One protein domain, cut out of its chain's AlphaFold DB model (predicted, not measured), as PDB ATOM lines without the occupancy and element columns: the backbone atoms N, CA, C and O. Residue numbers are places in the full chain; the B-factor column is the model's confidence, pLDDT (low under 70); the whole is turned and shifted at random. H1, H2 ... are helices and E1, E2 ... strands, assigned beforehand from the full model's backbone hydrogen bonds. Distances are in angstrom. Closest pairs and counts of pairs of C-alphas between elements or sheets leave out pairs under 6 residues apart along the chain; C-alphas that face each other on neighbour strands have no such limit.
ATOM      1  N   THR A 165      20.336 -50.046  36.955       94.38
ATOM      2  CA  THR A 165      20.696 -49.550  38.278       94.38
ATOM      3  C   THR A 165      21.249 -48.131  38.196       94.38
ATOM      4  O   THR A 165      21.680 -47.688  37.129       94.38
ATOM      5  N   GLU A 166      21.268 -47.395  39.313       96.00
ATOM      6  CA  GLU A 166      21.920 -46.076  39.338       96.00
ATOM      7  C   GLU A 166      23.387 -46.206  38.926       96.00
ATOM      8  O   GLU A 166      23.867 -45.420  38.114       96.00
ATOM      9  N   TYR A 167      24.076 -47.243  39.411       96.19
ATOM     10  CA  TYR A 167      25.465 -47.515  39.048       96.19
ATOM     11  C   TYR A 167      25.666 -47.676  37.536       96.19
ATOM     12  O   TYR A 167      26.563 -47.055  36.957       96.19
ATOM     13  N   LEU A 168      24.827 -48.487  36.882       95.50
ATOM     14  CA  LEU A 168      24.929 -48.704  35.442       95.50
ATOM     15  C   LEU A 168      24.642 -47.413  34.671       95.50
ATOM     16  O   LEU A 168      25.395 -47.064  33.765       95.50
ATOM     17  N   ILE A 169      23.604 -46.668  35.065       95.25
ATOM     18  CA  ILE A 169      23.273 -45.380  34.446       95.25
ATOM     19  C   ILE A 169      24.453 -44.413  34.557       95.25
ATOM     20  O   ILE A 169      24.843 -43.824  33.554       95.25
ATOM     21  N   GLN A 170      25.051 -44.262  35.741       96.38
ATOM     22  CA  GLN A 170      26.208 -43.380  35.913       96.38
ATOM     23  C   GLN A 170      27.407 -43.838  35.075       96.38
ATOM     24  O   GLN A 170      28.084 -43.000  34.487       96.38
ATOM     25  N   SER A 171      27.636 -45.149  34.959       95.38
ATOM     26  CA  SER A 171      28.723 -45.707  34.144       95.38
ATOM     27  C   SER A 171      28.541 -45.392  32.655       95.38
ATOM     28  O   SER A 171      29.468 -44.902  32.016       95.38
ATOM     29  N   ILE A 172      27.325 -45.573  32.129       94.69
ATOM     30  CA  ILE A 172      26.967 -45.226  30.743       94.69
ATOM     31  C   ILE A 172      27.113 -43.718  30.495       94.69
ATOM     32  O   ILE A 172      27.572 -43.292  29.439       94.69
ATOM     33  N   MET A 173      26.704 -42.891  31.459       94.81
ATOM     34  CA  MET A 173      26.777 -41.435  31.324       94.81
ATOM     35  C   MET A 173      28.209 -40.897  31.437       94.81
ATOM     36  O   MET A 173      28.508 -39.858  30.850       94.81
ATOM     37  N   ALA A 174      29.077 -41.572  32.193       95.62
ATOM     38  CA  ALA A 174      30.485 -41.212  32.337       95.62
ATOM     39  C   ALA A 174      31.326 -41.640  31.124       95.62
ATOM     40  O   ALA A 174      32.261 -40.930  30.756       95.62
ATOM     41  N   ASP A 175      30.982 -42.765  30.495       94.94
ATOM     42  CA  ASP A 175      31.613 -43.264  29.276       94.94
ATOM     43  C   ASP A 175      30.545 -43.687  28.247       94.94
ATOM     44  O   ASP A 175      30.003 -44.792  28.328       94.94
ATOM     45  N   PRO A 176      30.264 -42.854  27.226       88.62
ATOM     46  CA  PRO A 176      29.320 -43.189  26.160       88.62
ATOM     47  C   PRO A 176      29.675 -44.444  25.346       88.62
ATOM     48  O   PRO A 176      28.829 -44.943  24.607       88.62
ATOM     49  N   MET A 177      30.913 -44.947  25.437       91.81
ATOM     50  CA  MET A 177      31.343 -46.189  24.790       91.81
ATOM     51  C   MET A 177      31.245 -47.408  25.710       91.81
ATOM     52  O   MET A 177      31.486 -48.518  25.239       91.81
ATOM     53  N   TYR A 178      30.841 -47.237  26.972       93.38
ATOM     54  CA  TYR A 178      30.805 -48.286  27.990       93.38
ATOM     55  C   TYR A 178      30.138 -49.580  27.499       93.38
ATOM     56  O   TYR A 178      30.742 -50.652  27.533       93.38
ATOM     57  N   LEU A 179      28.916 -49.478  26.966       93.69
ATOM     58  CA  LEU A 179      28.151 -50.644  26.507       93.69
ATOM     59  C   LEU A 179      28.704 -51.215  25.198       93.69
ATOM     60  O   LEU A 179      28.830 -52.426  25.078       93.69
ATOM     61  N   LYS A 180      29.124 -50.365  24.251       93.56
ATOM     62  CA  LYS A 180      29.745 -50.818  22.991       93.56
ATOM     63  C   LYS A 180      31.045 -51.580  23.247       93.56
ATOM     64  O   LYS A 180      31.328 -52.567  22.575       93.56
ATOM     65  N   ASN A 181      31.843 -51.125  24.211       95.38
ATOM     66  CA  ASN A 181      33.066 -51.802  24.622       95.38
ATOM     67  C   ASN A 181      32.746 -53.145  25.282       95.38
ATOM     68  O   ASN A 181      33.397 -54.133  24.954       95.38
ATOM     69  N   PHE A 182      31.716 -53.199  26.132       96.31
ATOM     70  CA  PHE A 182      31.242 -54.442  26.740       96.31
ATOM     71  C   PHE A 182      30.761 -55.453  25.686       96.31
ATOM     72  O   PHE A 182      31.228 -56.588  25.657       96.31
ATOM     73  N   GLU A 183      29.874 -55.038  24.781       95.56
ATOM     74  CA  GLU A 183      29.350 -55.872  23.692       95.56
ATOM     75  C   GLU A 183      30.465 -56.397  22.785       95.56
ATOM     76  O   GLU A 183      30.454 -57.564  22.395       95.56
ATOM     77  N   LYS A 184      31.461 -55.552  22.489       95.62
ATOM     78  CA  LYS A 184      32.633 -55.928  21.696       95.62
ATOM     79  C   LYS A 184      33.541 -56.913  22.430       95.62
ATOM     80  O   LYS A 184      34.002 -57.866  21.808       95.62
ATOM     81  N   GLU A 185      33.834 -56.676  23.708       95.69
ATOM     82  CA  GLU A 185      34.679 -57.567  24.512       95.69
ATOM     83  C   GLU A 185      34.066 -58.964  24.605       95.69
ATOM     84  O   GLU A 185      34.767 -59.965  24.456       95.69
ATOM     85  N   TRP A 186      32.754 -59.011  24.816       96.31
ATOM     86  CA  TRP A 186      32.015 -60.232  25.090       96.31
ATOM     87  C   TRP A 186      31.198 -60.713  23.904       96.31
ATOM     88  O   TRP A 186      30.268 -61.471  24.141       96.31
ATOM     89  N   ASN A 187      31.488 -60.274  22.672       95.25
ATOM     90  CA  ASN A 187      30.771 -60.621  21.431       95.25
ATOM     91  C   ASN A 187      29.274 -60.931  21.654       95.25
ATOM     92  O   ASN A 187      28.781 -62.022  21.353       95.25
ATOM     93  N   CYS A 188      28.578 -59.993  22.290       95.00
ATOM     94  CA  CYS A 188      27.204 -60.168  22.741       95.00
ATOM     95  C   CYS A 188      26.387 -58.918  22.449       95.00
ATOM     96  O   CYS A 188      26.929 -57.853  22.165       95.00
ATOM     97  N   ARG A 189      25.069 -59.064  22.546       91.75
ATOM     98  CA  ARG A 189      24.156 -57.929  22.678       91.75
ATOM     99  C   ARG A 189      23.873 -57.689  24.155       91.75
ATOM    100  O   ARG A 189      23.720 -58.658  24.898       91.75
ATOM    101  N   VAL A 190      23.726 -56.432  24.557       91.81
ATOM    102  CA  VAL A 190      23.162 -56.063  25.858       91.81
ATOM    103  C   VAL A 190      21.697 -55.668  25.683       91.81
ATOM    104  O   VAL A 190      21.381 -54.822  24.853       91.81
ATOM    105  N   ASP A 191      20.801 -56.246  26.489       89.31
ATOM    106  CA  ASP A 191      19.466 -55.664  26.691       89.31
ATOM    107  C   ASP A 191      19.257 -55.300  28.154       89.31
ATOM    108  O   ASP A 191      19.950 -55.767  29.064       89.31
ATOM    109  N   PHE A 192      18.277 -54.436  28.371       88.06
ATOM    110  CA  PHE A 192      18.040 -53.838  29.665       88.06
ATOM    111  C   PHE A 192      16.750 -54.330  30.293       88.06
ATOM    112  O   PHE A 192      15.704 -54.397  29.653       88.06
ATOM    113  N   ASN A 193      16.824 -54.553  31.597       85.56
ATOM    114  CA  ASN A 193      15.678 -54.705  32.471       85.56
ATOM    115  C   ASN A 193      15.558 -53.477  33.375       85.56
ATOM    116  O   ASN A 193      16.539 -52.819  33.722       85.56
ATOM    117  N   ILE A 194      14.338 -53.183  33.809       84.06
ATOM    118  CA  ILE A 194      14.102 -52.195  34.863       84.06
ATOM    119  C   ILE A 194      14.159 -52.876  36.236       84.06
ATOM    120  O   ILE A 194      13.737 -54.029  36.367       84.06
ATOM    121  N   PRO A 195      14.648 -52.191  37.280       83.12
ATOM    122  CA  PRO A 195      14.662 -52.762  38.616       83.12
ATOM    123  C   PRO A 195      13.241 -52.989  39.135       83.12
ATOM    124  O   PRO A 195      12.358 -52.128  39.037       83.12
ATOM    125  N   TYR A 196      13.046 -54.170  39.711       74.00
ATOM    126  CA  TYR A 196      11.758 -54.700  40.134       74.00
ATOM    127  C   TYR A 196      11.880 -55.262  41.557       74.00
ATOM    128  O   TYR A 196      12.706 -56.132  41.818       74.00
ATOM    129  N   LEU A 197      11.074 -54.737  42.483       65.19
ATOM    130  CA  LEU A 197      11.098 -55.002  43.928       65.19
ATOM    131  C   LEU A 197       9.950 -55.835  44.533       65.19
ATOM    132  O   LEU A 197       9.999 -56.058  45.744       65.19
ATOM    133  N   PRO A 198       8.890 -56.268  43.825       56.19
ATOM    134  CA  PRO A 198       7.636 -56.572  44.503       56.19
ATOM    135  C   PRO A 198       7.743 -57.682  45.504       56.19
ATOM    136  O   PRO A 198       7.163 -57.536  46.561       56.19
ATOM    137  N   MET A 199       8.497 -58.748  45.259       57.12
ATOM    138  CA  MET A 199       8.486 -59.810  46.252       57.12
ATOM    139  C   MET A 199       9.176 -59.438  47.570       57.12
ATOM    140  O   MET A 199       8.802 -59.966  48.608       57.12
ATOM    141  N   LEU A 200      10.158 -58.536  47.563       59.03
ATOM    142  CA  LEU A 200      10.793 -58.075  48.801       59.03
ATOM    143  C   LEU A 200       9.825 -57.207  49.614       59.03
ATOM    144  O   LEU A 200       9.652 -57.422  50.814       59.03
ATOM    145  N   CYS A 201       9.110 -56.301  48.946       57.00
ATOM    146  CA  CYS A 201       8.074 -55.501  49.591       57.00
ATOM    147  C   CYS A 201       6.848 -56.340  50.005       57.00
ATOM    148  O   CYS A 201       6.294 -56.121  51.077       57.00
ATOM    149  N   GLU A 202       6.418 -57.291  49.173       59.34
ATOM    150  CA  GLU A 202       5.182 -58.068  49.350       59.34
ATOM    151  C   GLU A 202       5.353 -59.263  50.299       59.34
ATOM    152  O   GLU A 202       4.426 -59.557  51.050       59.34
ATOM    153  N   LEU A 203       6.507 -59.945  50.303       61.41
ATOM    154  CA  LEU A 203       6.744 -61.114  51.164       61.41
ATOM    155  C   LEU A 203       7.501 -60.778  52.450       61.41
ATOM    156  O   LEU A 203       7.296 -61.448  53.459       61.41
ATOM    157  N   HIS A 204       8.360 -59.756  52.434       65.81
ATOM    158  CA  HIS A 204       9.235 -59.439  53.572       65.81
ATOM    159  C   HIS A 204       8.925 -58.107  54.246       65.81
ATOM    160  O   HIS A 204       9.590 -57.762  55.218       65.81
ATOM    161  N   SER A 205       7.911 -57.373  53.772       72.69
ATOM    162  CA  SER A 205       7.587 -56.027  54.265       72.69
ATOM    163  C   SER A 205       8.784 -55.059  54.216       72.69
ATOM    164  O   SER A 205       8.792 -54.072  54.946       72.69
ATOM    165  N   GLU A 206       9.787 -55.327  53.367       77.50
ATOM    166  CA  GLU A 206      10.953 -54.453  53.216       77.50
ATOM    167  C   GLU A 206      10.526 -53.191  52.463       77.50
ATOM    168  O   GLU A 206      10.016 -53.243  51.339       77.50
ATOM    169  N   THR A 207      10.722 -52.036  53.084       78.94
ATOM    170  CA  THR A 207      10.446 -50.745  52.454       78.94
ATOM    171  C   THR A 207      11.482 -50.436  51.371       78.94
ATOM    172  O   THR A 207      12.625 -50.891  51.410       78.94
ATOM    173  N   LYS A 208      11.121 -49.581  50.404       80.62
ATOM    174  CA  LYS A 208      12.068 -49.085  49.388       80.62
ATOM    175  C   LYS A 208      13.301 -48.423  50.027       80.62
ATOM    176  O   LYS A 208      14.407 -48.528  49.506       80.62
ATOM    177  N   GLU A 209      13.112 -47.743  51.155       83.50
ATOM    178  CA  GLU A 209      14.182 -47.083  51.909       83.50
ATOM    179  C   GLU A 209      15.155 -48.090  52.529       83.50
ATOM    180  O   GLU A 209      16.367 -47.903  52.435       83.50
ATOM    181  N   GLU A 210      14.647 -49.168  53.130       85.94
ATOM    182  CA  GLU A 210      15.471 -50.265  53.655       85.94
ATOM    183  C   GLU A 210      16.216 -50.987  52.535       85.94
ATOM    184  O   GLU A 210      17.430 -51.178  52.637       85.94
ATOM    185  N   PHE A 211      15.528 -51.279  51.430       85.00
ATOM    186  CA  PHE A 211      16.148 -51.868  50.250       85.00
ATOM    187  C   PHE A 211      17.304 -51.001  49.727       85.00
ATOM    188  O   PHE A 211      18.400 -51.507  49.495       85.00
ATOM    189  N   ASN A 212      17.099 -49.685  49.599       87.31
ATOM    190  CA  ASN A 212      18.134 -48.750  49.144       87.31
ATOM    191  C   ASN A 212      19.322 -48.645  50.108       87.31
ATOM    192  O   ASN A 212      20.446 -48.421  49.666       87.31
ATOM    193  N   LYS A 213      19.095 -48.799  51.419       89.75
ATOM    194  CA  LYS A 213      20.185 -48.864  52.406       89.75
ATOM    195  C   LYS A 213      20.979 -50.162  52.275       89.75
ATOM    196  O   LYS A 213      22.198 -50.140  52.408       89.75
ATOM    197  N   ARG A 214      20.298 -51.283  52.022       88.88
ATOM    198  CA  ARG A 214      20.920 -52.605  51.880       88.88
ATOM    199  C   ARG A 214      21.697 -52.742  50.572       88.88
ATOM    200  O   ARG A 214      22.809 -53.263  50.588       88.88
ATOM    201  N   LEU A 215      21.117 -52.286  49.462       90.56
ATOM    202  CA  LEU A 215      21.695 -52.326  48.116       90.56
ATOM    203  C   LEU A 215      21.805 -50.900  47.549       90.56
ATOM    204  O   LEU A 215      21.002 -50.512  46.691       90.56
ATOM    205  N   PRO A 216      22.784 -50.106  48.018       92.31
ATOM    206  CA  PRO A 216      23.002 -48.766  47.491       92.31
ATOM    207  C   PRO A 216      23.238 -48.810  45.979       92.31
ATOM    208  O   PRO A 216      23.810 -49.764  45.442       92.31
ATOM    209  N   ASP A 217      22.740 -47.777  45.300       94.19
ATOM    210  CA  ASP A 217      22.814 -47.580  43.848       94.19
ATOM    211  C   ASP A 217      22.139 -48.661  42.984       94.19
ATOM    212  O   ASP A 217      22.274 -48.635  41.761       94.19
ATOM    213  N   PHE A 218      21.356 -49.574  43.573       92.50
ATOM    214  CA  PHE A 218      20.569 -50.531  42.792       92.50
ATOM    215  C   PHE A 218      19.341 -49.883  42.141       92.50
ATOM    216  O   PHE A 218      19.066 -50.125  40.971       92.50
ATOM    217  N   LEU A 219      18.591 -49.045  42.864       91.75
ATOM    218  CA  LEU A 219      17.487 -48.294  42.262       91.75
ATOM    219  C   LEU A 219      18.006 -46.992  41.635       91.75
ATOM    220  O   LEU A 219      18.719 -46.248  42.310       91.75
ATOM    221  N   PRO A 220      17.618 -46.666  40.392       93.94
ATOM    222  CA  PRO A 220      18.027 -45.439  39.734       93.94
ATOM    223  C   PRO A 220      17.375 -44.223  40.386       93.94
ATOM    224  O   PRO A 220      16.251 -44.287  40.887       93.94
ATOM    225  N   LYS A 221      18.040 -43.074  40.323       95.31
ATOM    226  CA  LYS A 221      17.443 -41.771  40.628       95.31
ATOM    227  C   LYS A 221      16.708 -41.260  39.398       95.31
ATOM    228  O   LYS A 221      17.200 -41.370  38.270       95.31
ATOM    229  N   ARG A 222      15.546 -40.633  39.593       94.44
ATOM    230  CA  ARG A 222      14.715 -40.164  38.472       94.44
ATOM    231  C   ARG A 222      15.454 -39.176  37.580       94.44
ATOM    232  O   ARG A 222      15.365 -39.262  36.358       94.44
ATOM    233  N   LYS A 223      16.209 -38.249  38.178       96.38
ATOM    234  CA  LYS A 223      16.997 -37.264  37.424       96.38
ATOM    235  C   LYS A 223      18.039 -37.938  36.524       96.38
ATOM    236  O   LYS A 223      18.148 -37.559  35.360       96.38
ATOM    237  N   SER A 224      18.768 -38.922  37.049       96.38
ATOM    238  CA  SER A 224      19.794 -39.672  36.315       96.38
ATOM    239  C   SER A 224      19.181 -40.420  35.132       96.38
ATOM    240  O   SER A 224      19.642 -40.284  34.001       96.38
ATOM    241  N   PHE A 225      18.070 -41.121  35.363       94.44
ATOM    242  CA  PHE A 225      17.368 -41.855  34.314       94.44
ATOM    243  C   PHE A 225      16.800 -40.944  33.216       94.44
ATOM    244  O   PHE A 225      16.985 -41.210  32.031       94.44
ATOM    245  N   LEU A 226      16.157 -39.829  33.579       93.81
ATOM    246  CA  LEU A 226      15.670 -38.857  32.591       93.81
ATOM    247  C   LEU A 226      16.817 -38.255  31.771       93.81
ATOM    248  O   LEU A 226      16.632 -37.951  30.593       93.81
ATOM    249  N   ASN A 227      17.992 -38.077  32.378       94.69
ATOM    250  CA  ASN A 227      19.172 -37.612  31.665       94.69
ATOM    251  C   ASN A 227      19.677 -38.651  30.654       94.69
ATOM    252  O   ASN A 227      19.975 -38.281  29.520       94.69
ATOM    253  N   LEU A 228      19.700 -39.936  31.028       93.19
ATOM    254  CA  LEU A 228      20.017 -41.038  30.116       93.19
ATOM    255  C   LEU A 228      19.049 -41.071  28.927       93.19
ATOM    256  O   LEU A 228      19.495 -41.078  27.781       93.19
ATOM    257  N   LEU A 229      17.737 -40.999  29.190       90.88
ATOM    258  CA  LEU A 229      16.719 -40.959  28.135       90.88
ATOM    259  C   LEU A 229      16.931 -39.789  27.176       90.88
ATOM    260  O   LEU A 229      16.830 -39.973  25.971       90.88
ATOM    261  N   ARG A 230      17.215 -38.587  27.688       90.25
ATOM    262  CA  ARG A 230      17.417 -37.390  26.854       90.25
ATOM    263  C   ARG A 230      18.711 -37.438  26.055       90.25
ATOM    264  O   ARG A 230      18.707 -37.028  24.901       90.25
ATOM    265  N   THR A 231      19.792 -37.898  26.678       90.62
ATOM    266  CA  THR A 231      21.125 -37.912  26.066       90.62
ATOM    267  C   THR A 231      21.223 -38.985  24.990       90.62
ATOM    268  O   THR A 231      21.821 -38.720  23.957       90.62
ATOM    269  N   ARG A 232      20.631 -40.168  25.228       84.12
ATOM    270  CA  ARG A 232      20.732 -41.368  24.375       84.12
ATOM    271  C   ARG A 232      22.136 -41.567  23.800       84.12
ATOM    272  O   ARG A 232      22.328 -41.384  22.599       84.12
ATOM    273  N   PRO A 233      23.123 -41.935  24.630       82.19
ATOM    274  CA  PRO A 233      24.399 -42.391  24.094       82.19
ATOM    275  C   PRO A 233      24.149 -43.444  23.009       82.19
ATOM    276  O   PRO A 233      23.285 -44.298  23.196       82.19
ATOM    277  N   ASP A 234      24.890 -43.411  21.899       76.38
ATOM    278  CA  ASP A 234      24.681 -44.323  20.757       76.38
ATOM    279  C   ASP A 234      24.707 -45.811  21.138       76.38
ATOM    280  O   ASP A 234      24.291 -46.670  20.368       76.38
ATOM    281  N   SER A 235      25.290 -46.132  22.290       74.31
ATOM    282  CA  SER A 235      25.374 -47.479  22.829       74.31
ATOM    283  C   SER A 235      24.132 -47.910  23.621       74.31
ATOM    284  O   SER A 235      24.113 -49.020  24.134       74.31
ATOM    285  N   PHE A 236      23.138 -47.036  23.807       82.81
ATOM    286  CA  PHE A 236      21.950 -47.278  24.626       82.81
ATOM    287  C   PHE A 236      20.691 -47.377  23.758       82.81
ATOM    288  O   PHE A 236      20.199 -46.373  23.238       82.81
ATOM    289  N   ASP A 237      20.139 -48.589  23.656       79.75
ATOM    290  CA  ASP A 237      18.883 -48.865  22.957       79.75
ATOM    291  C   ASP A 237      17.728 -49.108  23.944       79.75
ATOM    292  O   ASP A 237      17.782 -49.969  24.823       79.75
ATOM    293  N   CYS A 279       1.133 -52.099  42.305       56.31
ATOM    294  CA  CYS A 279       1.995 -51.697  43.402       56.31
ATOM    295  C   CYS A 279       2.675 -50.364  43.076       56.31
ATOM    296  O   CYS A 279       3.409 -50.247  42.091       56.31
ATOM    297  N   ASN A 280       2.434 -49.356  43.915       55.94
ATOM    298  CA  ASN A 280       3.023 -48.023  43.754       55.94
ATOM    299  C   ASN A 280       4.517 -47.985  44.126       55.94
ATOM    300  O   ASN A 280       5.229 -47.097  43.669       55.94
ATOM    301  N   ASN A 281       5.002 -48.965  44.899       56.97
ATOM    302  CA  ASN A 281       6.367 -48.990  45.440       56.97
ATOM    303  C   ASN A 281       7.278 -50.069  44.830       56.97
ATOM    304  O   ASN A 281       8.483 -50.041  45.062       56.97
ATOM    305  N   CYS A 282       6.729 -50.997  44.045       59.31
ATOM    306  CA  CYS A 282       7.428 -52.212  43.617       59.31
ATOM    307  C   CYS A 282       8.308 -52.022  42.379       59.31
ATOM    308  O   CYS A 282       9.033 -52.929  41.982       59.31
ATOM    309  N   CYS A 283       8.223 -50.872  41.720       64.31
ATOM    310  CA  CYS A 283       9.023 -50.533  40.550       64.31
ATOM    311  C   CYS A 283       9.278 -49.035  40.587       64.31
ATOM    312  O   CYS A 283       8.358 -48.269  40.883       64.31
ATOM    313  N   GLY A 284      10.481 -48.605  40.229       74.75
ATOM    314  CA  GLY A 284      10.740 -47.194  39.986       74.75
ATOM    315  C   GLY A 284      12.026 -46.703  40.613       74.75
ATOM    316  O   GLY A 284      12.984 -47.450  40.789       74.75
ATOM    317  N   TYR A 285      12.022 -45.417  40.923       88.38
ATOM    318  CA  TYR A 285      13.218 -44.714  41.345       88.38
ATOM    319  C   TYR A 285      13.454 -44.815  42.846       88.38
ATOM    320  O   TYR A 285      12.508 -44.988  43.622       88.38
ATOM    321  N   ALA A 286      14.709 -44.630  43.248       90.06
ATOM    322  CA  ALA A 286      15.106 -44.485  44.642       90.06
ATOM    323  C   ALA A 286      14.453 -43.260  45.310       90.06
ATOM    324  O   ALA A 286      14.144 -43.301  46.495       90.06
ATOM    325  N   ASP A 287      14.230 -42.193  44.538       90.31
ATOM    326  CA  ASP A 287      13.850 -40.848  44.987       90.31
ATOM    327  C   ASP A 287      12.486 -40.379  44.444       90.31
ATOM    328  O   ASP A 287      12.141 -39.200  44.522       90.31
ATOM    329  N   SER A 288      11.693 -41.283  43.858       87.81
ATOM    330  CA  SER A 288      10.391 -40.940  43.288       87.81
ATOM    331  C   SER A 288       9.409 -42.114  43.292       87.81
ATOM    332  O   SER A 288       9.781 -43.280  43.141       87.81
ATOM    333  N   ASN A 289       8.124 -41.776  43.416       82.12
ATOM    334  CA  ASN A 289       6.999 -42.711  43.306       82.12
ATOM    335  C   ASN A 289       6.493 -42.865  41.860       82.12
ATOM    336  O   ASN A 289       5.543 -43.602  41.606       82.12
ATOM    337  N   ILE A 290       7.102 -42.162  40.900       84.38
ATOM    338  CA  ILE A 290       6.797 -42.328  39.479       84.38
ATOM    339  C   ILE A 290       7.404 -43.648  38.995       84.38
ATOM    340  O   ILE A 290       8.558 -43.964  39.287       84.38
ATOM    341  N   LYS A 291       6.629 -44.417  38.225       80.62
ATOM    342  CA  LYS A 291       7.112 -45.635  37.568       80.62
ATOM    343  C   LYS A 291       8.045 -45.273  36.414       80.62
ATOM    344  O   LYS A 291       7.704 -44.411  35.605       80.62
ATOM    345  N   ILE A 292       9.162 -45.988  36.284       84.31
ATOM    346  CA  ILE A 292      10.112 -45.826  35.168       84.31
ATOM    347  C   ILE A 292       9.392 -45.943  33.814       84.31
ATOM    348  O   ILE A 292       9.588 -45.117  32.926       84.31
ATOM    349  N   GLN A 293       8.472 -46.902  33.686       80.88
ATOM    350  CA  GLN A 293       7.676 -47.112  32.476       80.88
ATOM    351  C   GLN A 293       6.847 -45.881  32.089       80.88
ATOM    352  O   GLN A 293       6.657 -45.625  30.903       80.88
ATOM    353  N   SER A 294       6.360 -45.103  33.062       83.75
ATOM    354  CA  SER A 294       5.612 -43.875  32.780       83.75
ATOM    355  C   SER A 294       6.502 -42.820  32.129       83.75
ATOM    356  O   SER A 294       6.087 -42.188  31.160       83.75
ATOM    357  N   ASP A 295       7.735 -42.656  32.616       87.94
ATOM    358  CA  ASP A 295       8.693 -41.725  32.014       87.94
ATOM    359  C   ASP A 295       9.144 -42.206  30.622       87.94
ATOM    360  O   ASP A 295       9.222 -41.385  29.712       87.94
ATOM    361  N   ILE A 296       9.332 -43.517  30.408       85.50
ATOM    362  CA  ILE A 296       9.606 -44.087  29.072       85.50
ATOM    363  C   ILE A 296       8.448 -43.798  28.106       85.50
ATOM    364  O   ILE A 296       8.674 -43.272  27.017       85.50
ATOM    365  N   LYS A 297       7.197 -44.086  28.494       82.50
ATOM    366  CA  LYS A 297       6.014 -43.824  27.652       82.50
ATOM    367  C   LYS A 297       5.897 -42.343  27.291       82.50
ATOM    368  O   LYS A 297       5.630 -42.013  26.138       82.50
ATOM    369  N   ASN A 298       6.093 -41.452  28.263       87.12
ATOM    370  CA  ASN A 298       6.054 -40.010  28.028       87.12
ATOM    371  C   ASN A 298       7.168 -39.570  27.079       87.12
ATOM    372  O   ASN A 298       6.923 -38.784  26.169       87.12
ATOM    373  N   PHE A 299       8.370 -40.113  27.253       86.44
ATOM    374  CA  PHE A 299       9.501 -39.821  26.392       86.44
ATOM    375  C   PHE A 299       9.254 -40.238  24.938       86.44
ATOM    376  O   PHE A 299       9.454 -39.433  24.034       86.44
ATOM    377  N   LEU A 300       8.751 -41.454  24.710       82.94
ATOM    378  CA  LEU A 300       8.440 -41.949  23.366       82.94
ATOM    379  C   LEU A 300       7.363 -41.103  22.677       82.94
ATOM    380  O   LEU A 300       7.501 -40.795  21.501       82.94
ATOM    381  N   LYS A 301       6.340 -40.651  23.416       83.94
ATOM    382  CA  LYS A 301       5.309 -39.735  22.892       83.94
ATOM    383  C   LYS A 301       5.848 -38.371  22.467       83.94
ATOM    384  O   LYS A 301       5.255 -37.755  21.600       83.94
ATOM    385  N   MET A 302       6.916 -37.881  23.094       81.00
ATOM    386  CA  MET A 302       7.535 -36.598  22.731       81.00
ATOM    387  C   MET A 302       8.451 -36.698  21.507       81.00
ATOM    388  O   MET A 302       8.891 -35.671  20.998       81.00
ATOM    389  N   CYS A 303       8.803 -37.917  21.094       68.38
ATOM    390  CA  CYS A 303       9.763 -38.175  20.020       68.38
ATOM    391  C   CYS A 303       9.108 -38.698  18.735       68.38
ATOM    392  O   CYS A 303       9.816 -38.891  17.748       68.38
ATOM    393  N   MET A 304       7.797 -38.953  18.780       54.44
ATOM    394  CA  MET A 304       6.922 -39.178  17.626       54.44
ATOM    395  C   MET A 304       6.258 -37.859  17.244       54.44
ATOM    396  O   MET A 304       6.088 -37.636  16.030       54.44
TER     397      MET A 304
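This is residues 165 to 237 and 279 to 304 of the 304 residues of an uncharacterized protein of Desulfovibrio sp. An276 (UniProt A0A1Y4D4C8). Look first for three helices, H1, H5 and H6, in a loose row with H5 between the other two, running the same way; the small helix H2 makes a corner with H1 at one end of the domain, and the short helices H3 and H4 sit at the other end. The single strand E1 leads from H2 toward H3 along one side of this row without packing on it, and contacts between the named elements are few. The printed part has 99 residues with six named helices and one named strand, in the order H1, H2, E1, H3, H4, H5, H6, and its class is mostly helix. It is only just compact, close to loose, with a radius of gyration of the C-alphas of 14.6 A and spans of 41 by 33 by 20 A.

Begin with H1, residues 166 to 174, and H2, residues 178 to 185, which only just touch, and only at the corner by their tight link, with 3 pairs of C-alphas within 8 A. Their closest C-alphas, those of Ile 172 and Tyr 178, are 5.6 A apart, and their lines are about perpendicular at 88 degrees. Next comes E1, residues 188 to 193, which pairs with no named strand; its closest C-alpha to H2 is that of Arg 189, 5.7 A from that of Glu 183. E1 is apart from H1. H3, residues 198 to 204, and H4, residues 208 to 214, are close but not clearly touching, with the closest C-alphas, those of Cys 201 and Lys 208, 7.6 A apart. At H5, residues 222 to 231, look back to H1: the two touch, closest at the C-alphas of Ile 169 and Phe 225, 6.9 A apart. They run the same way at a shallow tilt of 34 degrees, only just short of steep. H6, residues 292 to 303, only just touches H5, with 3 pairs of C-alphas within 8 A and with its residues 295 to 299 alone; the closest C-alphas, those of Leu 229 and Phe 299, are 7.5 A apart. These two run the same way at a shallow tilt of 30 degrees, while H1 and H6 are apart. In all six helices every O i to N i+4 pair is within hydrogen-bond range.

Find C-alpha 166 at (21.920, -46.076, 39.338); from there H1 runs 12.1 A to C-alpha 174. E1 covers 16.0 A, from C-alpha 188 at (27.204, -60.168, 22.741) to C-alpha 193. H5 covers 14.1 A, and H6, the longest helix, covers 17.0 A and ends at C-alpha 303, at (9.763, -38.175, 20.020).

The two C-alphas farthest apart, those of His 204 and Met 304, are 41.3 A from each other. Residues 238 to 278 are not printed, and C-alphas 237 and 279 are 26.7 A apart across this cut. Of the links that are printed whole, H4 to H5 is short and the others are tight. Mean pLDDT of the printed part is 84.4, and it is under 70 at residues 197 to 204, 279 to 283 and 303 to 304.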